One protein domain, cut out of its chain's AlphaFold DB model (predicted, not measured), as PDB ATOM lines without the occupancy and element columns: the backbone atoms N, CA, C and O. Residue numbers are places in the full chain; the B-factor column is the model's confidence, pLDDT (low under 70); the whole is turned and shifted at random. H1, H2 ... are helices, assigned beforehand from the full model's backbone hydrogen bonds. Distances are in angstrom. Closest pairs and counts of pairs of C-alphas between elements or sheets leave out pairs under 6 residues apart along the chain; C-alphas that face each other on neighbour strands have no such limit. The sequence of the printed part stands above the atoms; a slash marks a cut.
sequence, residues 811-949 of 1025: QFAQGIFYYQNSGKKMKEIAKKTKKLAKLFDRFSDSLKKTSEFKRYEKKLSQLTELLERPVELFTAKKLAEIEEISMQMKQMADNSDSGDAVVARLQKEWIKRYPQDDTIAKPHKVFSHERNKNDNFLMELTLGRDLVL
ATOM      1  N   GLN A 811      29.527 -57.665 -19.665       88.56
ATOM      2  CA  GLN A 811      30.123 -57.145 -18.426       88.56
ATOM      3  C   GLN A 811      31.591 -56.762 -18.633       88.56
ATOM      4  O   GLN A 811      32.024 -55.705 -18.177       88.56
ATOM      5  N   PHE A 812      32.339 -57.591 -19.364       91.06
ATOM      6  CA  PHE A 812      33.741 -57.320 -19.666       91.06
ATOM      7  C   PHE A 812      33.900 -56.071 -20.550       91.06
ATOM      8  O   PHE A 812      34.671 -55.167 -20.226       91.06
ATOM      9  N   ALA A 813      33.107 -55.964 -21.623       88.69
ATOM     10  CA  ALA A 813      33.095 -54.791 -22.499       88.69
ATOM     11  C   ALA A 813      32.684 -53.505 -21.758       88.69
ATOM     12  O   ALA A 813      33.288 -52.450 -21.957       88.69
ATOM     13  N   GLN A 814      31.701 -53.591 -20.859       88.94
ATOM     14  CA  GLN A 814      31.284 -52.479 -20.007       88.94
ATOM     15  C   GLN A 814      32.415 -52.021 -19.072       88.94
ATOM     16  O   GLN A 814      32.631 -50.819 -18.925       88.94
ATOM     17  N   GLY A 815      33.181 -52.947 -18.490       89.50
ATOM     18  CA  GLY A 815      34.348 -52.611 -17.672       89.50
ATOM     19  C   GLY A 815      35.434 -51.864 -18.458       89.50
ATOM     20  O   GLY A 815      35.996 -50.889 -17.960       89.50
ATOM     21  N   ILE A 816      35.673 -52.247 -19.715       91.12
ATOM     22  CA  ILE A 816      36.612 -51.543 -20.608       91.12
ATOM     23  C   ILE A 816      36.109 -50.144 -20.937       91.12
ATOM     24  O   ILE A 816      36.875 -49.179 -20.877       91.12
ATOM     25  N   PHE A 817      34.817 -50.014 -21.239       90.75
ATOM     26  CA  PHE A 817      34.195 -48.711 -21.443       90.75
ATOM     27  C   PHE A 817      34.373 -47.817 -20.209       90.75
ATOM     28  O   PHE A 817      34.784 -46.666 -20.345       90.75
ATOM     29  N   TYR A 818      34.156 -48.350 -19.005       92.44
ATOM     30  CA  TYR A 818      34.367 -47.618 -17.758       92.44
ATOM     31  C   TYR A 818      35.821 -47.224 -17.528       92.44
ATOM     32  O   TYR A 818      36.071 -46.083 -17.144       92.44
ATOM     33  N   TYR A 819      36.782 -48.095 -17.832       92.31
ATOM     34  CA  TYR A 819      38.201 -47.752 -17.776       92.31
ATOM     35  C   TYR A 819      38.535 -46.584 -18.720       92.31
ATOM     36  O   TYR A 819      39.116 -45.578 -18.302       92.31
ATOM     37  N   GLN A 820      38.105 -46.669 -19.983       90.69
ATOM     38  CA  GLN A 820      38.368 -45.641 -20.992       90.69
ATOM     39  C   GLN A 820      37.671 -44.313 -20.668       90.69
ATOM     40  O   GLN A 820      38.285 -43.248 -20.784       90.69
ATOM     41  N   ASN A 821      36.401 -44.360 -20.257       89.94
ATOM     42  CA  ASN A 821      35.630 -43.183 -19.864       89.94
ATOM     43  C   ASN A 821      36.240 -42.524 -18.628       89.94
ATOM     44  O   ASN A 821      36.428 -41.306 -18.607       89.94
ATOM     45  N   SER A 822      36.637 -43.329 -17.640       89.81
ATOM     46  CA  SER A 822      37.243 -42.817 -16.418       89.81
ATOM     47  C   SER A 822      38.580 -42.145 -16.692       89.81
ATOM     48  O   SER A 822      38.801 -41.017 -16.258       89.81
ATOM     49  N   GLY A 823      39.440 -42.768 -17.503       89.06
ATOM     50  CA  GLY A 823      40.703 -42.164 -17.924       89.06
ATOM     51  C   GLY A 823      40.515 -40.856 -18.705       89.06
ATOM     52  O   GLY A 823      41.266 -39.901 -18.494       89.06
ATOM     53  N   LYS A 824      39.496 -40.770 -19.576       89.19
ATOM     54  CA  LYS A 824      39.139 -39.530 -20.290       89.19
ATOM     55  C   LYS A 824      38.674 -38.438 -19.326       89.19
ATOM     56  O   LYS A 824      39.237 -37.346 -19.365       89.19
ATOM     57  N   LYS A 825      37.711 -38.739 -18.447       86.56
ATOM     58  CA  LYS A 825      37.199 -37.805 -17.431       86.56
ATOM     59  C   LYS A 825      38.324 -37.311 -16.511       86.56
ATOM     60  O   LYS A 825      38.460 -36.107 -16.327       86.56
ATOM     61  N   MET A 826      39.203 -38.192 -16.026       87.19
ATOM     62  CA  MET A 826      40.355 -37.810 -15.190       87.19
ATOM     63  C   MET A 826      41.304 -36.844 -15.907       87.19
ATOM     64  O   MET A 826      41.641 -35.792 -15.365       87.19
ATOM     65  N   LYS A 827      41.675 -37.138 -17.163       87.19
ATOM     66  CA  LYS A 827      42.507 -36.242 -17.986       87.19
ATOM     67  C   LYS A 827      41.825 -34.906 -18.266       87.19
ATOM     68  O   LYS A 827      42.495 -33.873 -18.320       87.19
ATOM     69  N   GLU A 828      40.511 -34.908 -18.465       86.62
ATOM     70  CA  GLU A 828      39.733 -33.688 -18.653       86.62
ATOM     71  C   GLU A 828      39.778 -32.815 -17.394       86.62
ATOM     72  O   GLU A 828      40.130 -31.636 -17.492       86.62
ATOM     73  N   ILE A 829      39.517 -33.398 -16.218       85.44
ATOM     74  CA  ILE A 829      39.587 -32.705 -14.925       85.44
ATOM     75  C   ILE A 829      41.017 -32.204 -14.670       85.44
ATOM     76  O   ILE A 829      41.187 -31.041 -14.318       85.44
ATOM     77  N   ALA A 830      42.058 -32.993 -14.955       86.19
ATOM     78  CA  ALA A 830      43.455 -32.556 -14.834       86.19
ATOM     79  C   ALA A 830      43.802 -31.384 -15.779       86.19
ATOM     80  O   ALA A 830      44.455 -30.408 -15.403       86.19
ATOM     81  N   LYS A 831      43.337 -31.418 -17.035       86.38
ATOM     82  CA  LYS A 831      43.523 -30.307 -17.988       86.38
ATOM     83  C   LYS A 831      42.829 -29.041 -17.494       86.38
ATOM     84  O   LYS A 831      43.326 -27.929 -17.686       86.38
ATOM     85  N   LYS A 832      41.664 -29.214 -16.884       85.31
ATOM     86  CA  LYS A 832      40.849 -28.159 -16.307       85.31
ATOM     87  C   LYS A 832      41.486 -27.551 -15.049       85.31
ATOM     88  O   LYS A 832      41.593 -26.328 -14.984       85.31
ATOM     89  N   THR A 833      42.023 -28.353 -14.128       84.50
ATOM     90  CA  THR A 833      42.787 -27.850 -12.973       84.50
ATOM     91  C   THR A 833      44.053 -27.111 -13.412       84.50
ATOM     92  O   THR A 833      44.343 -26.045 -12.875       84.50
ATOM     93  N   LYS A 834      44.741 -27.558 -14.476       85.62
ATOM     94  CA  LYS A 834      45.852 -26.802 -15.091       85.62
ATOM     95  C   LYS A 834      45.423 -25.451 -15.662       85.62
ATOM     96  O   LYS A 834      46.167 -24.479 -15.570       85.62
ATOM     97  N   LYS A 835      44.237 -25.357 -16.274       85.69
ATOM     98  CA  LYS A 835      43.690 -24.064 -16.726       85.69
ATOM     99  C   LYS A 835      43.365 -23.152 -15.546       85.69
ATOM    100  O   LYS A 835      43.632 -21.956 -15.636       85.69
ATOM    101  N   LEU A 836      42.821 -23.709 -14.463       83.19
ATOM    102  CA  LEU A 836      42.560 -22.972 -13.229       83.19
ATOM    103  C   LEU A 836      43.869 -22.446 -12.616       83.19
ATOM    104  O   LEU A 836      43.938 -21.274 -12.260       83.19
ATOM    105  N   ALA A 837      44.932 -23.258 -12.604       83.56
ATOM    106  CA  ALA A 837      46.271 -22.845 -12.177       83.56
ATOM    107  C   ALA A 837      46.828 -21.692 -13.042       83.56
ATOM    108  O   ALA A 837      47.309 -20.694 -12.519       83.56
ATOM    109  N   LYS A 838      46.644 -21.740 -14.370       85.00
ATOM    110  CA  LYS A 838      47.034 -20.632 -15.269       85.00
ATOM    111  C   LYS A 838      46.239 -19.341 -15.062       85.00
ATOM    112  O   LYS A 838      46.695 -18.272 -15.464       85.00
ATOM    113  N   LEU A 839      45.017 -19.420 -14.534       81.75
ATOM    114  CA  LEU A 839      44.250 -18.236 -14.126       81.75
ATOM    115  C   LEU A 839      44.787 -17.679 -12.805       81.75
ATOM    116  O   LEU A 839      44.919 -16.464 -12.683       81.75
ATOM    117  N   PHE A 840      45.174 -18.568 -11.888       77.56
ATOM    118  CA  PHE A 840      45.900 -18.263 -10.653       77.56
ATOM    119  C   PHE A 840      47.178 -17.440 -10.924       77.56
ATOM    120  O   PHE A 840      47.423 -16.439 -10.250       77.56
ATOM    121  N   ASP A 841      47.926 -17.767 -11.985       78.94
ATOM    122  CA  ASP A 841      49.144 -17.044 -12.393       78.94
ATOM    123  C   ASP A 841      48.916 -15.577 -12.800       78.94
ATOM    124  O   ASP A 841      49.865 -14.786 -12.812       78.94
ATOM    125  N   ARG A 842      47.679 -15.186 -13.132       80.62
ATOM    126  CA  ARG A 842      47.337 -13.828 -13.602       80.62
ATOM    127  C   ARG A 842      47.003 -12.852 -12.476       80.62
ATOM    128  O   ARG A 842      46.779 -11.676 -12.753       80.62
ATOM    129  N   PHE A 843      46.925 -13.317 -11.231       81.31
ATOM    130  CA  PHE A 843      46.700 -12.442 -10.082       81.31
ATOM    131  C   PHE A 843      47.924 -11.563  -9.790       81.31
ATOM    132  O   PHE A 843      49.055 -11.917 -10.126       81.31
ATOM    133  N   SER A 844      47.691 -10.399  -9.177       79.75
ATOM    134  CA  SER A 844      48.752  -9.456  -8.807       79.75
ATOM    135  C   SER A 844      49.730 -10.066  -7.798       79.75
ATOM    136  O   SER A 844      49.345 -10.882  -6.957       79.75
ATOM    137  N   ASP A 845      50.988  -9.619  -7.813       80.00
ATOM    138  CA  ASP A 845      52.029 -10.125  -6.903       80.00
ATOM    139  C   ASP A 845      51.694  -9.923  -5.415       80.00
ATOM    140  O   ASP A 845      52.146 -10.687  -4.563       80.00
ATOM    141  N   SER A 846      50.860  -8.931  -5.091       78.50
ATOM    142  CA  SER A 846      50.314  -8.728  -3.745       78.50
ATOM    143  C   SER A 846      49.401  -9.878  -3.295       78.50
ATOM    144  O   SER A 846      49.541 -10.353  -2.169       78.50
ATOM    145  N   LEU A 847      48.523 -10.381  -4.173       78.00
ATOM    146  CA  LEU A 847      47.622 -11.504  -3.882       78.00
ATOM    147  C   LEU A 847      48.393 -12.827  -3.807       78.00
ATOM    148  O   LEU A 847      48.127 -13.636  -2.918       78.00
ATOM    149  N   LYS A 848      49.407 -13.011  -4.663       81.19
ATOM    150  CA  LYS A 848      50.286 -14.198  -4.662       81.19
ATOM    151  C   LYS A 848      51.080 -14.375  -3.362       81.19
ATOM    152  O   LYS A 848      51.462 -15.487  -2.999       81.19
ATOM    153  N   LYS A 849      51.342 -13.283  -2.635       80.44
ATOM    154  CA  LYS A 849      52.061 -13.316  -1.350       80.44
ATOM    155  C   LYS A 849      51.184 -13.740  -0.166       80.44
ATOM    156  O   LYS A 849      51.742 -14.082   0.876       80.44
ATOM    157  N   THR A 850      49.857 -13.757  -0.313       83.75
ATOM    158  CA  THR A 850      48.940 -14.144   0.771       83.75
ATOM    159  C   THR A 850      49.081 -15.628   1.139       83.75
ATOM    160  O   THR A 850      49.376 -16.483   0.299       83.75
ATOM    161  N   SER A 851      48.884 -15.953   2.420       82.56
ATOM    162  CA  SER A 851      48.955 -17.333   2.923       82.56
ATOM    163  C   SER A 851      47.842 -18.218   2.348       82.56
ATOM    164  O   SER A 851      48.074 -19.395   2.067       82.56
ATOM    165  N   GLU A 852      46.663 -17.642   2.117       82.50
ATOM    166  CA  GLU A 852      45.512 -18.295   1.489       82.50
ATOM    167  C   GLU A 852      45.822 -18.728   0.046       82.50
ATOM    168  O   GLU A 852      45.615 -19.896  -0.295       82.50
ATOM    169  N   PHE A 853      46.414 -17.833  -0.761       84.75
ATOM    170  CA  PHE A 853      46.844 -18.125  -2.133       84.75
ATOM    171  C   PHE A 853      47.781 -19.334  -2.176       84.75
ATOM    172  O   PHE A 853      47.486 -20.324  -2.844       84.75
ATOM    173  N   LYS A 854      48.878 -19.286  -1.407       85.19
ATOM    174  CA  LYS A 854      49.896 -20.350  -1.398       85.19
ATOM    175  C   LYS A 854      49.319 -21.690  -0.946       85.19
ATOM    176  O   LYS A 854      49.711 -22.744  -1.445       85.19
ATOM    177  N   ARG A 855      48.379 -21.671   0.005       88.06
ATOM    178  CA  ARG A 855      47.721 -22.884   0.506       88.06
ATOM    179  C   ARG A 855      46.802 -23.498  -0.554       88.06
ATOM    180  O   ARG A 855      46.845 -24.716  -0.729       88.06
ATOM    181  N   TYR A 856      46.031 -22.686  -1.280       86.56
ATOM    182  CA  TYR A 856      45.141 -23.173  -2.337       86.56
ATOM    183  C   TYR A 856      45.921 -23.645  -3.569       86.56
ATOM    184  O   TYR A 856      45.642 -24.720  -4.089       86.56
ATOM    185  N   GLU A 857      46.948 -22.904  -3.996       86.94
ATOM    186  CA  GLU A 857      47.842 -23.281  -5.099       86.94
ATOM    187  C   GLU A 857      48.521 -24.632  -4.835       86.94
ATOM    188  O   GLU A 857      48.530 -25.509  -5.705       86.94
ATOM    189  N   LYS A 858      49.016 -24.846  -3.606       89.62
ATOM    190  CA  LYS A 858      49.593 -26.129  -3.187       89.62
ATOM    191  C   LYS A 858      48.575 -27.266  -3.303       89.62
ATOM    192  O   LYS A 858      48.910 -28.321  -3.831       89.62
ATOM    193  N   LYS A 859      47.335 -27.058  -2.845       89.75
ATOM    194  CA  LYS A 859      46.263 -28.067  -2.921       89.75
ATOM    195  C   LYS A 859      45.822 -28.344  -4.359       89.75
ATOM    196  O   LYS A 859      45.680 -29.503  -4.730       89.75
ATOM    197  N   LEU A 860      45.705 -27.310  -5.190       87.56
ATOM    198  CA  LEU A 860      45.391 -27.429  -6.614       87.56
ATOM    199  C   LEU A 860      46.487 -28.186  -7.382       87.56
ATOM    200  O   LEU A 860      46.185 -29.005  -8.252       87.56
ATOM    201  N   SER A 861      47.752 -27.945  -7.037       87.50
ATOM    202  CA  SER A 861      48.903 -28.656  -7.604       87.50
ATOM    203  C   SER A 861      48.905 -30.129  -7.193       87.50
ATOM    204  O   SER A 861      49.017 -30.994  -8.057       87.50
ATOM    205  N   GLN A 862      48.684 -30.418  -5.903       90.56
ATOM    206  CA  GLN A 862      48.549 -31.786  -5.383       90.56
ATOM    207  C   GLN A 862      47.398 -32.546  -6.055       90.56
ATOM    208  O   GLN A 862      47.578 -33.682  -6.487       90.56
ATOM    209  N   LEU A 863      46.231 -31.909  -6.198       89.25
ATOM    210  CA  LEU A 863      45.090 -32.495  -6.898       89.25
ATOM    211  C   LEU A 863      45.441 -32.792  -8.360       89.25
ATOM    212  O   LEU A 863      45.196 -33.893  -8.837       89.25
ATOM    213  N   THR A 864      46.058 -31.840  -9.062       88.31
ATOM    214  CA  THR A 864      46.462 -32.026 -10.464       88.31
ATOM    215  C   THR A 864      47.428 -33.199 -10.615       88.31
ATOM    216  O   THR A 864      47.204 -34.045 -11.471       88.31
ATOM    217  N   GLU A 865      48.449 -33.297  -9.761       89.81
ATOM    218  CA  GLU A 865      49.411 -34.404  -9.790       89.81
ATOM    219  C   GLU A 865      48.733 -35.766  -9.571       89.81
ATOM    220  O   GLU A 865      49.035 -36.735 -10.267       89.81
ATOM    221  N   LEU A 866      47.788 -35.850  -8.628       89.44
ATOM    222  CA  LEU A 866      47.042 -37.084  -8.370       89.44
ATOM    223  C   LEU A 866      46.148 -37.471  -9.553       89.44
ATOM    224  O   LEU A 866      46.094 -38.649  -9.895       89.44
ATOM    225  N   LEU A 867      45.486 -36.505 -10.197       88.06
ATOM    226  CA  LEU A 867      44.576 -36.745 -11.324       88.06
ATOM    227  C   LEU A 867      45.287 -37.165 -12.621       88.06
ATOM    228  O   LEU A 867      44.658 -37.756 -13.496       88.06
ATOM    229  N   GLU A 868      46.581 -36.872 -12.760       88.44
ATOM    230  CA  GLU A 868      47.384 -37.276 -13.923       88.44
ATOM    231  C   GLU A 868      47.882 -38.721 -13.858       88.44
ATOM    232  O   GLU A 868      48.421 -39.235 -14.843       88.44
ATOM    233  N   ARG A 869      47.693 -39.392 -12.718       89.06
ATOM    234  CA  ARG A 869      48.110 -40.783 -12.549       89.06
ATOM    235  C   ARG A 869      47.259 -41.732 -13.411       89.06
ATOM    236  O   ARG A 869      46.098 -41.437 -13.698       89.06
ATOM    237  N   PRO A 870      47.814 -42.883 -13.825       87.88
ATOM    238  CA  PRO A 870      47.054 -43.943 -14.484       87.88
ATOM    239  C   PRO A 870      45.920 -44.492 -13.601       87.88
ATOM    240  O   PRO A 870      46.045 -44.517 -12.373       87.88
ATOM    241  N   VAL A 871      44.825 -44.947 -14.224       87.50
ATOM    242  CA  VAL A 871      43.605 -45.432 -13.539       87.50
ATOM    243  C   VAL A 871      43.910 -46.571 -12.549       87.50
ATOM    244  O   VAL A 871      43.289 -46.672 -11.492       87.50
ATOM    245  N   GLU A 872      44.918 -47.385 -12.843       86.38
ATOM    246  CA  GLU A 872      45.344 -48.532 -12.040       86.38
ATOM    247  C   GLU A 872      45.874 -48.127 -10.654       86.38
ATOM    248  O   GLU A 872      45.836 -48.924  -9.718       86.38
ATOM    249  N   LEU A 873      46.347 -46.884 -10.492       88.44
ATOM    250  CA  LEU A 873      46.955 -46.406  -9.246       88.44
ATOM    251  C   LEU A 873      45.945 -45.819  -8.245       88.44
ATOM    252  O   LEU A 873      46.319 -45.511  -7.108       88.44
ATOM    253  N   PHE A 874      44.670 -45.667  -8.621       86.75
ATOM    254  CA  PHE A 874      43.640 -45.082  -7.751       86.75
ATOM    255  C   PHE A 874      43.077 -46.104  -6.761       86.75
ATOM    256  O   PHE A 874      41.926 -46.528  -6.839       86.75
ATOM    257  N   THR A 875      43.900 -46.506  -5.794       84.44
ATOM    258  CA  THR A 875      43.460 -47.302  -4.636       84.44
ATOM    259  C   THR A 875      42.422 -46.549  -3.794       84.44
ATOM    260  O   THR A 875      42.325 -45.325  -3.877       84.44
ATOM    261  N   ALA A 876      41.690 -47.249  -2.919       81.12
ATOM    262  CA  ALA A 876      40.760 -46.608  -1.978       81.12
ATOM    263  C   ALA A 876      41.434 -45.486  -1.160       81.12
ATOM    264  O   ALA A 876      40.862 -44.417  -0.984       81.12
ATOM    265  N   LYS A 877      42.699 -45.686  -0.762       85.44
ATOM    266  CA  LYS A 877      43.513 -44.665  -0.084       85.44
ATOM    267  C   LYS A 877      43.739 -43.423  -0.952       85.44
ATOM    268  O   LYS A 877      43.659 -42.310  -0.450       85.44
ATOM    269  N   LYS A 878      44.029 -43.604  -2.245       87.12
ATOM    270  CA  LYS A 878      44.237 -42.491  -3.184       87.12
ATOM    271  C   LYS A 878      42.945 -41.756  -3.520       87.12
ATOM    272  O   LYS A 878      42.976 -40.541  -3.658       87.12
ATOM    273  N   LEU A 879      41.825 -42.467  -3.603       83.38
ATOM    274  CA  LEU A 879      40.512 -41.842  -3.757       83.38
ATOM    275  C   LEU A 879      40.139 -41.019  -2.522       83.38
ATOM    276  O   LEU A 879      39.745 -39.870  -2.680       83.38
ATOM    277  N   ALA A 880      40.374 -41.546  -1.317       84.00
ATOM    278  CA  ALA A 880      40.180 -40.802  -0.073       84.00
ATOM    279  C   ALA A 880      41.081 -39.556   0.006       84.00
ATOM    280  O   ALA A 880      40.629 -38.499   0.426       84.00
ATOM    281  N   GLU A 881      42.335 -39.640  -0.458       88.81
ATOM    282  CA  GLU A 881      43.246 -38.486  -0.541       88.81
ATOM    283  C   GLU A 881      42.720 -37.405  -1.507       88.81
ATOM    284  O   GLU A 881      42.777 -36.213  -1.207       88.81
ATOM    285  N   ILE A 882      42.166 -37.807  -2.658       87.25
ATOM    286  CA  ILE A 882      41.553 -36.886  -3.628       87.25
ATOM    287  C   ILE A 882      40.285 -36.253  -3.056       87.25
ATOM    288  O   ILE A 882      40.087 -35.048  -3.217       87.25
ATOM    289  N   GLU A 883      39.441 -37.038  -2.389       86.00
ATOM    290  CA  GLU A 883      38.240 -36.557  -1.708       86.00
ATOM    291  C   GLU A 883      38.607 -35.557  -0.604       86.00
ATOM    292  O   GLU A 883      38.058 -34.457  -0.571       86.00
ATOM    293  N   GLU A 884      39.604 -35.872   0.228       88.00
ATOM    294  CA  GLU A 884      40.093 -35.001   1.298       88.00
ATOM    295  C   GLU A 884      40.627 -33.673   0.743       88.00
ATOM    296  O   GLU A 884      40.229 -32.602   1.206       88.00
ATOM    297  N   ILE A 885      41.487 -33.714  -0.282       89.00
ATOM    298  CA  ILE A 885      42.007 -32.501  -0.931       89.00
ATOM    299  C   ILE A 885      40.857 -31.691  -1.539       89.00
ATOM    300  O   ILE A 885      40.810 -30.471  -1.374       89.00
ATOM    301  N   SER A 886      39.906 -32.357  -2.194       85.88
ATOM    302  CA  SER A 886      38.743 -31.709  -2.806       85.88
ATOM    303  C   SER A 886      37.828 -31.052  -1.765       85.88
ATOM    304  O   SER A 886      37.327 -29.951  -2.001       85.88
ATOM    305  N   MET A 887      37.644 -31.682  -0.601       83.56
ATOM    306  CA  MET A 887      36.879 -31.147   0.529       83.56
ATOM    307  C   MET A 887      37.608 -30.001   1.231       83.56
ATOM    308  O   MET A 887      36.981 -29.010   1.593       83.56
ATOM    309  N   GLN A 888      38.932 -30.067   1.367       86.75
ATOM    310  CA  GLN A 888      39.732 -28.953   1.885       86.75
ATOM    311  C   GLN A 888      39.668 -27.742   0.948       86.75
ATOM    312  O   GLN A 888      39.514 -26.613   1.409       86.75
ATOM    313  N   MET A 889      39.728 -27.961  -0.369       83.94
ATOM    314  CA  MET A 889      39.535 -26.899  -1.359       83.94
ATOM    315  C   MET A 889      38.116 -26.315  -1.304       83.94
ATOM    316  O   MET A 889      37.971 -25.100  -1.424       83.94
ATOM    317  N   LYS A 890      37.089 -27.147  -1.060       82.94
ATOM    318  CA  LYS A 890      35.706 -26.703  -0.802       82.94
ATOM    319  C   LYS A 890      35.632 -25.817   0.440       82.94
ATOM    320  O   LYS A 890      35.163 -24.698   0.340       82.94
ATOM    321  N   GLN A 891      36.158 -26.263   1.579       83.81
ATOM    322  CA  GLN A 891      36.155 -25.481   2.822       83.81
ATOM    323  C   GLN A 891      36.870 -24.134   2.662       83.81
ATOM    324  O   GLN A 891      36.418 -23.133   3.202       83.81
ATOM    325  N   MET A 892      37.968 -24.077   1.900       83.44
ATOM    326  CA  MET A 892      38.647 -22.811   1.596       83.44
ATOM    327  C   MET A 892      37.792 -21.873   0.729       83.44
ATOM    328  O   MET A 892      37.866 -20.658   0.889       83.44
ATOM    329  N   ALA A 893      36.981 -22.429  -0.172       77.62
ATOM    330  CA  ALA A 893      36.042 -21.672  -0.995       77.62
ATOM    331  C   ALA A 893      34.763 -21.251  -0.249       77.62
ATOM    332  O   ALA A 893      34.233 -20.183  -0.524       77.62
ATOM    333  N   ASP A 894      34.280 -22.067   0.687       75.56
ATOM    334  CA  ASP A 894      33.065 -21.788   1.459       75.56
ATOM    335  C   ASP A 894      33.357 -20.810   2.614       75.56
ATOM    336  O   ASP A 894      32.557 -19.926   2.881       75.56
ATOM    337  N   ASN A 895      34.533 -20.900   3.253       73.12
ATOM    338  CA  ASN A 895      34.947 -19.995   4.340       73.12
ATOM    339  C   ASN A 895      35.419 -18.613   3.846       73.12
ATOM    340  O   ASN A 895      35.827 -17.769   4.647       73.12
ATOM    341  N   SER A 896      35.427 -18.369   2.533       65.69
ATOM    342  CA  SER A 896      35.754 -17.062   1.961       65.69
ATOM    343  C   SER A 896      34.510 -16.158   1.932       65.69
ATOM    344  O   SER A 896      34.026 -15.758   0.878       65.69
ATOM    345  N   ASP A 897      34.006 -15.798   3.117       50.19
ATOM    346  CA  ASP A 897      32.775 -15.002   3.303       50.19
ATOM    347  C   ASP A 897      32.893 -13.527   2.863       50.19
ATOM    348  O   ASP A 897      31.898 -12.806   2.773       50.19
ATOM    349  N   SER A 898      34.098 -13.049   2.531       54.81
ATOM    350  CA  SER A 898      34.294 -11.720   1.942       54.81
ATOM    351  C   SER A 898      34.448 -11.821   0.424       54.81
ATOM    352  O   SER A 898      35.262 -12.589  -0.089       54.81
ATOM    353  N   GLY A 899      33.709 -10.996  -0.327       55.44
ATOM    354  CA  GLY A 899      33.770 -10.949  -1.795       55.44
ATOM    355  C   GLY A 899      35.154 -10.631  -2.393       55.44
ATOM    356  O   GLY A 899      35.300 -10.714  -3.615       55.44
ATOM    357  N   ASP A 900      36.137 -10.309  -1.546       59.50
ATOM    358  CA  ASP A 900      37.524  -9.976  -1.878       59.50
ATOM    359  C   ASP A 900      38.551 -11.086  -1.598       59.50
ATOM    360  O   ASP A 900      39.717 -10.930  -1.971       59.50
ATOM    361  N   ALA A 901      38.150 -12.219  -1.015       74.44
ATOM    362  CA  ALA A 901      39.046 -13.351  -0.798       74.44
ATOM    363  C   ALA A 901      39.570 -13.944  -2.123       74.44
ATOM    364  O   ALA A 901      38.876 -13.986  -3.148       74.44
ATOM    365  N   VAL A 902      40.819 -14.420  -2.108       79.00
ATOM    366  CA  VAL A 902      41.555 -14.865  -3.309       79.00
ATOM    367  C   VAL A 902      40.831 -16.015  -4.017       79.00
ATOM    368  O   VAL A 902      40.715 -16.020  -5.246       79.00
ATOM    369  N   VAL A 903      40.321 -16.974  -3.242       79.19
ATOM    370  CA  VAL A 903      39.635 -18.167  -3.756       79.19
ATOM    371  C   VAL A 903      38.276 -17.802  -4.368       79.19
ATOM    372  O   VAL A 903      37.971 -18.233  -5.482       79.19
ATOM    373  N   ALA A 904      37.507 -16.925  -3.717       77.00
ATOM    374  CA  ALA A 904      36.219 -16.442  -4.218       77.00
ATOM    375  C   ALA A 904      36.357 -15.641  -5.530       77.00
ATOM    376  O   ALA A 904      35.565 -15.820  -6.462       77.00
ATOM    377  N   ARG A 905      37.395 -14.795  -5.653       77.62
ATOM    378  CA  ARG A 905      37.704 -14.064  -6.900       77.62
ATOM    379  C   ARG A 905      38.022 -15.010  -8.052       77.62
ATOM    380  O   ARG A 905      37.528 -14.815  -9.163       77.62
ATOM    381  N   LEU A 906      38.811 -16.048  -7.789       78.31
ATOM    382  CA  LEU A 906      39.137 -17.055  -8.792       78.31
ATOM    383  C   LEU A 906      37.893 -17.819  -9.251       78.31
ATOM    384  O   LEU A 906      37.702 -17.992 -10.451       78.31
ATOM    385  N   GLN A 907      37.050 -18.273  -8.322       78.25
ATOM    386  CA  GLN A 907      35.835 -19.006  -8.673       78.25
ATOM    387  C   GLN A 907      34.865 -18.145  -9.488       78.25
ATOM    388  O   GLN A 907      34.339 -18.617 -10.494       78.25
ATOM    389  N   LYS A 908      34.693 -16.864  -9.131       78.94
ATOM    390  CA  LYS A 908      33.913 -15.910  -9.938       78.94
ATOM    391  C   LYS A 908      34.488 -15.745 -11.345       78.94
ATOM    392  O   LYS A 908      33.736 -15.788 -12.314       78.94
ATOM    393  N   GLU A 909      35.805 -15.592 -11.476       80.19
ATOM    394  CA  GLU A 909      36.466 -15.446 -12.780       80.19
ATOM    395  C   GLU A 909      36.388 -16.738 -13.615       80.19
ATOM    396  O   GLU A 909      36.210 -16.683 -14.833       80.19
ATOM    397  N   TRP A 910      36.455 -17.906 -12.967       81.69
ATOM    398  CA  TRP A 910      36.242 -19.202 -13.611       81.69
ATOM    399  C   TRP A 910      34.815 -19.326 -14.146       81.69
ATOM    400  O   TRP A 910      34.639 -19.559 -15.339       81.69
ATOM    401  N   ILE A 911      33.805 -19.104 -13.299       80.44
ATOM    402  CA  ILE A 911      32.381 -19.181 -13.667       80.44
ATOM    403  C   ILE A 911      32.049 -18.162 -14.765       80.44
ATOM    404  O   ILE A 911      31.317 -18.479 -15.697       80.44
ATOM    405  N   LYS A 912      32.638 -16.962 -14.723       81.44
ATOM    406  CA  LYS A 912      32.468 -15.947 -15.772       81.44
ATOM    407  C   LYS A 912      32.985 -16.417 -17.135       81.44
ATOM    408  O   LYS A 912      32.365 -16.126 -18.154       81.44
ATOM    409  N   ARG A 913      34.123 -17.119 -17.175       80.69
ATOM    410  CA  ARG A 913      34.729 -17.621 -18.425       80.69
ATOM    411  C   ARG A 913      34.141 -18.949 -18.887       80.69
ATOM    412  O   ARG A 913      34.138 -19.221 -20.085       80.69
ATOM    413  N   TYR A 914      33.666 -19.763 -17.949       81.75
ATOM    414  CA  TYR A 914      33.159 -21.111 -18.177       81.75
ATOM    415  C   TYR A 914      31.844 -21.333 -17.405       81.75
ATOM    416  O   TYR A 914      31.792 -22.155 -16.492       81.75
ATOM    417  N   PRO A 915      30.754 -20.631 -17.777       74.19
ATOM    418  CA  PRO A 915      29.489 -20.652 -17.030       74.19
ATOM    419  C   PRO A 915      28.794 -22.022 -17.011       74.19
ATOM    420  O   PRO A 915      27.918 -22.255 -16.187       74.19
ATOM    421  N   GLN A 916      29.199 -22.934 -17.897       72.88
ATOM    422  CA  GLN A 916      28.678 -24.300 -18.008       72.88
ATOM    423  C   GLN A 916      29.498 -25.332 -17.195       72.88
ATOM    424  O   GLN A 916      29.170 -26.513 -17.211       72.88
ATOM    425  N   ASP A 917      30.581 -24.929 -16.512       71.06
ATOM    426  CA  ASP A 917      31.604 -25.841 -15.964       71.06
ATOM    427  C   ASP A 917      31.784 -25.686 -14.433       71.06
ATOM    428  O   ASP A 917      32.817 -25.212 -13.951       71.06
ATOM    429  N   ASP A 918      30.758 -26.085 -13.657       66.94
ATOM    430  CA  ASP A 918      30.757 -26.097 -12.167       66.94
ATOM    431  C   ASP A 918      31.655 -27.207 -11.579       66.94
ATOM    432  O   ASP A 918      32.057 -27.151 -10.418       66.94
ATOM    433  N   THR A 919      32.016 -28.230 -12.364       62.31
ATOM    434  CA  THR A 919      32.707 -29.436 -11.860       62.31
ATOM    435  C   THR A 919      34.113 -29.172 -11.317       62.31
ATOM    436  O   THR A 919      34.577 -29.909 -10.454       62.31
ATOM    437  N   ILE A 920      34.790 -28.107 -11.754       62.34
ATOM    438  CA  ILE A 920      36.157 -27.763 -11.302       62.34
ATOM    439  C   ILE A 920      36.134 -26.735 -10.176       62.34
ATOM    440  O   ILE A 920      37.030 -26.717  -9.337       62.34
ATOM    441  N   ALA A 921      35.105 -25.882 -10.148       59.12
ATOM    442  CA  ALA A 921      34.841 -25.021  -9.002       59.12
ATOM    443  C   ALA A 921      34.449 -25.863  -7.777       59.12
ATOM    444  O   ALA A 921      34.719 -25.474  -6.642       59.12
ATOM    445  N   LYS A 922      33.870 -27.048  -8.015       69.00
ATOM    446  CA  LYS A 922      33.441 -27.998  -6.988       69.00
ATOM    447  C   LYS A 922      33.957 -29.414  -7.281       69.00
ATOM    448  O   LYS A 922      33.141 -30.312  -7.498       69.00
ATOM    449  N   PRO A 923      35.285 -29.655  -7.226       68.12
ATOM    450  CA  PRO A 923      35.855 -30.981  -7.487       68.12
ATOM    451  C   PRO A 923      35.282 -32.038  -6.535       68.12
ATOM    452  O   PRO A 923      35.079 -33.185  -6.918       68.12
ATOM    453  N   HIS A 924      34.924 -31.628  -5.312       71.50
ATOM    454  CA  HIS A 924      34.279 -32.484  -4.323       71.50
ATOM    455  C   HIS A 924      32.984 -33.123  -4.838       71.50
ATOM    456  O   HIS A 924      32.711 -34.246  -4.466       71.50
ATOM    457  N   LYS A 925      32.217 -32.493  -5.740       72.50
ATOM    458  CA  LYS A 925      30.998 -33.108  -6.301       72.50
ATOM    459  C   LYS A 925      31.279 -34.329  -7.182       72.50
ATOM    460  O   LYS A 925      30.387 -35.141  -7.390       72.50
ATOM    461  N   VAL A 926      32.486 -34.423  -7.739       75.50
ATOM    462  CA  VAL A 926      32.914 -35.550  -8.581       75.50
ATOM    463  C   VAL A 926      33.479 -36.687  -7.725       75.50
ATOM    464  O   VAL A 926      33.352 -37.854  -8.091       75.50
ATOM    465  N   PHE A 927      34.097 -36.343  -6.589       76.62
ATOM    466  CA  PHE A 927      34.855 -37.273  -5.748       76.62
ATOM    467  C   PHE A 927      34.248 -37.537  -4.361       76.62
ATOM    468  O   PHE A 927      34.835 -38.315  -3.620       76.62
ATOM    469  N   SER A 928      33.110 -36.934  -4.002       68.75
ATOM    470  CA  SER A 928      32.419 -37.182  -2.731       68.75
ATOM    471  C   SER A 928      31.202 -38.088  -2.893       68.75
ATOM    472  O   SER A 928      30.588 -38.194  -3.957       68.75
ATOM    473  N   HIS A 929      30.811 -38.721  -1.788       60.69
ATOM    474  CA  HIS A 929      29.588 -39.521  -1.700       60.69
ATOM    475  C   HIS A 929      28.290 -38.685  -1.578       60.69
ATOM    476  O   HIS A 929      27.197 -39.257  -1.489       60.69
ATOM    477  N   GLU A 930      28.367 -37.346  -1.611       55.22
ATOM    478  CA  GLU A 930      27.210 -36.436  -1.581       55.22
ATOM    479  C   GLU A 930      26.523 -36.402  -2.967       55.22
ATOM    480  O   GLU A 930      26.861 -35.628  -3.858       55.22
ATOM    481  N   ARG A 931      25.574 -37.324  -3.168       48.66
ATOM    482  CA  ARG A 931      24.948 -37.697  -4.454       48.66
ATOM    483  C   ARG A 931      24.372 -36.552  -5.307       48.66
ATOM    484  O   ARG A 931      23.425 -35.883  -4.903       48.66
ATOM    485  N   ASN A 932      24.722 -36.579  -6.597       48.59
ATOM    486  CA  ASN A 932      23.747 -36.493  -7.693       48.59
ATOM    487  C   ASN A 932      23.363 -37.931  -8.097       48.59
ATOM    488  O   ASN A 932      24.245 -38.748  -8.346       48.59
ATOM    489  N   LYS A 933      22.068 -38.273  -8.175       52.59
ATOM    490  CA  LYS A 933      21.588 -39.655  -8.441       52.59
ATOM    491  C   LYS A 933      22.016 -40.256  -9.799       52.59
ATOM    492  O   LYS A 933      21.816 -41.450  -9.991       52.59
ATOM    493  N   ASN A 934      22.604 -39.467 -10.704       52.88
ATOM    494  CA  ASN A 934      22.826 -39.844 -12.105       52.88
ATOM    495  C   ASN A 934      24.300 -39.902 -12.559       52.88
ATOM    496  O   ASN A 934      24.529 -40.270 -13.707       52.88
ATOM    497  N   ASP A 935      25.292 -39.562 -11.725       63.12
ATOM    498  CA  ASP A 935      26.710 -39.603 -12.133       63.12
ATOM    499  C   ASP A 935      27.485 -40.586 -11.246       63.12
ATOM    500  O   ASP A 935      27.750 -40.325 -10.074       63.12
ATOM    501  N   ASN A 936      27.783 -41.764 -11.795       76.88
ATOM    502  CA  ASN A 936      28.347 -42.899 -11.059       76.88
ATOM    503  C   ASN A 936      29.860 -43.043 -11.310       76.88
ATOM    504  O   ASN A 936      30.401 -44.145 -11.341       76.88
ATOM    505  N   PHE A 937      30.552 -41.922 -11.528       84.25
ATOM    506  CA  PHE A 937      31.952 -41.885 -11.951       84.25
ATOM    507  C   PHE A 937      32.906 -42.661 -11.028       84.25
ATOM    508  O   PHE A 937      33.749 -43.403 -11.521       84.25
ATOM    509  N   LEU A 938      32.761 -42.557  -9.701       82.75
ATOM    510  CA  LEU A 938      33.591 -43.321  -8.756       82.75
ATOM    511  C   LEU A 938      33.392 -44.836  -8.900       82.75
ATOM    512  O   LEU A 938      34.349 -45.599  -8.765       82.75
ATOM    513  N   MET A 939      32.169 -45.276  -9.210       85.25
ATOM    514  CA  MET A 939      31.885 -46.674  -9.525       85.25
ATOM    515  C   MET A 939      32.543 -47.074 -10.851       85.25
ATOM    516  O   MET A 939      33.202 -48.107 -10.893       85.25
ATOM    517  N   GLU A 940      32.425 -46.258 -11.908       88.75
ATOM    518  CA  GLU A 940      33.100 -46.507 -13.195       88.75
ATOM    519  C   GLU A 940      34.622 -46.623 -13.015       88.75
ATOM    520  O   GLU A 940      35.241 -47.565 -13.509       88.75
ATOM    521  N   LEU A 941      35.218 -45.710 -12.247       88.19
ATOM    522  CA  LEU A 941      36.650 -45.685 -11.964       88.19
ATOM    523  C   LEU A 941      37.086 -46.925 -11.176       88.19
ATOM    524  O   LEU A 941      38.100 -47.536 -11.507       88.19
ATOM    525  N   THR A 942      36.304 -47.318 -10.168       87.00
ATOM    526  CA  THR A 942      36.579 -48.505  -9.345       87.00
ATOM    527  C   THR A 942      36.483 -49.783 -10.177       87.00
ATOM    528  O   THR A 942      37.429 -50.565 -10.192       87.00
ATOM    529  N   LEU A 943      35.397 -49.962 -10.937       87.81
ATOM    530  CA  LEU A 943      35.199 -51.133 -11.797       87.81
ATOM    531  C   LEU A 943      36.249 -51.211 -12.917       87.81
ATOM    532  O   LEU A 943      36.762 -52.291 -13.204       87.81
ATOM    533  N   GLY A 944      36.601 -50.075 -13.526       90.25
ATOM    534  CA  GLY A 944      37.646 -49.997 -14.548       90.25
ATOM    535  C   GLY A 944      39.040 -50.321 -14.000       90.25
ATOM    536  O   GLY A 944      39.794 -51.055 -14.637       90.25
ATOM    537  N   ARG A 945      39.377 -49.826 -12.800       90.75
ATOM    538  CA  ARG A 945      40.620 -50.168 -12.090       90.75
ATOM    539  C   ARG A 945      40.676 -51.658 -11.762       90.75
ATOM    540  O   ARG A 945      41.673 -52.306 -12.066       90.75
ATOM    541  N   ASP A 946      39.624 -52.188 -11.145       89.50
ATOM    542  CA  ASP A 946      39.585 -53.576 -10.678       89.50
ATOM    543  C   ASP A 946      39.689 -54.559 -11.847       89.50
ATOM    544  O   ASP A 946      40.393 -55.558 -11.736       89.50
ATOM    545  N   LEU A 947      39.093 -54.230 -12.999       90.56
ATOM    546  CA  LEU A 947      39.276 -54.988 -14.233       90.56
ATOM    547  C   LEU A 947      40.752 -55.071 -14.651       90.56
ATOM    548  O   LEU A 947      41.241 -56.158 -14.957       90.56
ATOM    549  N   VAL A 948      41.472 -53.945 -14.676       91.00
ATOM    550  CA  VAL A 948      42.883 -53.943 -15.095       91.00
ATOM    551  C   VAL A 948      43.763 -54.682 -14.091       91.00
ATOM    552  O   VAL A 948      44.586 -55.501 -14.499       91.00
ATOM    553  N   LEU A 949      43.561 -54.459 -12.789       89.25
ATOM    554  CA  LEU A 949      44.279 -55.195 -11.741       89.25
ATOM    555  C   LEU A 949      44.006 -56.701 -11.829       89.25
ATOM    556  O   LEU A 949      44.917 -57.514 -11.674       89.25
TER     557      LEU A 949
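Overview. This is residues 811 to 949 of the 1025 residues of an uncharacterized protein of Candidatus Lambdaproteobacteria bacterium RIFOXYD2_FULL_50_16 (UniProt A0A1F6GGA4). Three long helices make a rod-like body: H1 runs along the length, and the hairpin of H3 and H4 lies lengthwise on the second half of H1, with H3 between H1 and H4. H5 crosses one end of this trio, H7 packs across the early part of H1 towards the other end, and short H6 packs on H4. The printed part has 139 residues with seven named helices, H1 to H7 in order, and no named strand, and its class is all helix. It is compact, with a radius of gyration of the C-alphas of 16.0 A and spans of 53 by 26 by 22 A.

Along the chain. Find C-alpha 811 at (30.123, -57.145, -18.426); from there H1 runs 42.7 A to residue 840. H2 is residues 845 to 848; H3, residues 851 to 867, is 24.5 A long. H4 is residues 876 to 894, 26.2 A, and H5 residues 902 to 913, 16.8 A. After H6, residues 924 to 927, H7 runs 18.1 A from residue 937 to C-alpha 949 at (44.279, -55.195, -11.741).

Arrangement. Look at C-alphas 830 and 864, 5.3 A apart, where H1, with residues 826 to 840 alone, touches H3 at a shallow tilt of 26 degrees, opposite ways. H3 and H4 form a helical hairpin, closest at C-alphas 859 and 885, 6.5 A. H1 and H4 are apart. H5 touches H3 at C-alphas 902 and 853, 6.3 A, at a steep tilt of 54 degrees. H7 touches H1, residues 815 to 822 alone, at C-alphas 944 and 819, 4.0 A. H6 touches H4 at C-alphas 924 and 886, 4.8 A. H2 is close to but not clearly touching H3, at C-alphas 847 and 853, 6.9 A. In H1, H3, H4, H5 and H7 every O i to N i+4 pair is within hydrogen-bond range; H2 and H6 are too short for such a pair.

Size, cuts and confidence. The farthest C-alphas, 811 and 846, are 54.5 A apart. The printed part has no cut and no long link. Confidence is under 70 at residues 896 to 900, 918 to 923 and 928 to 935.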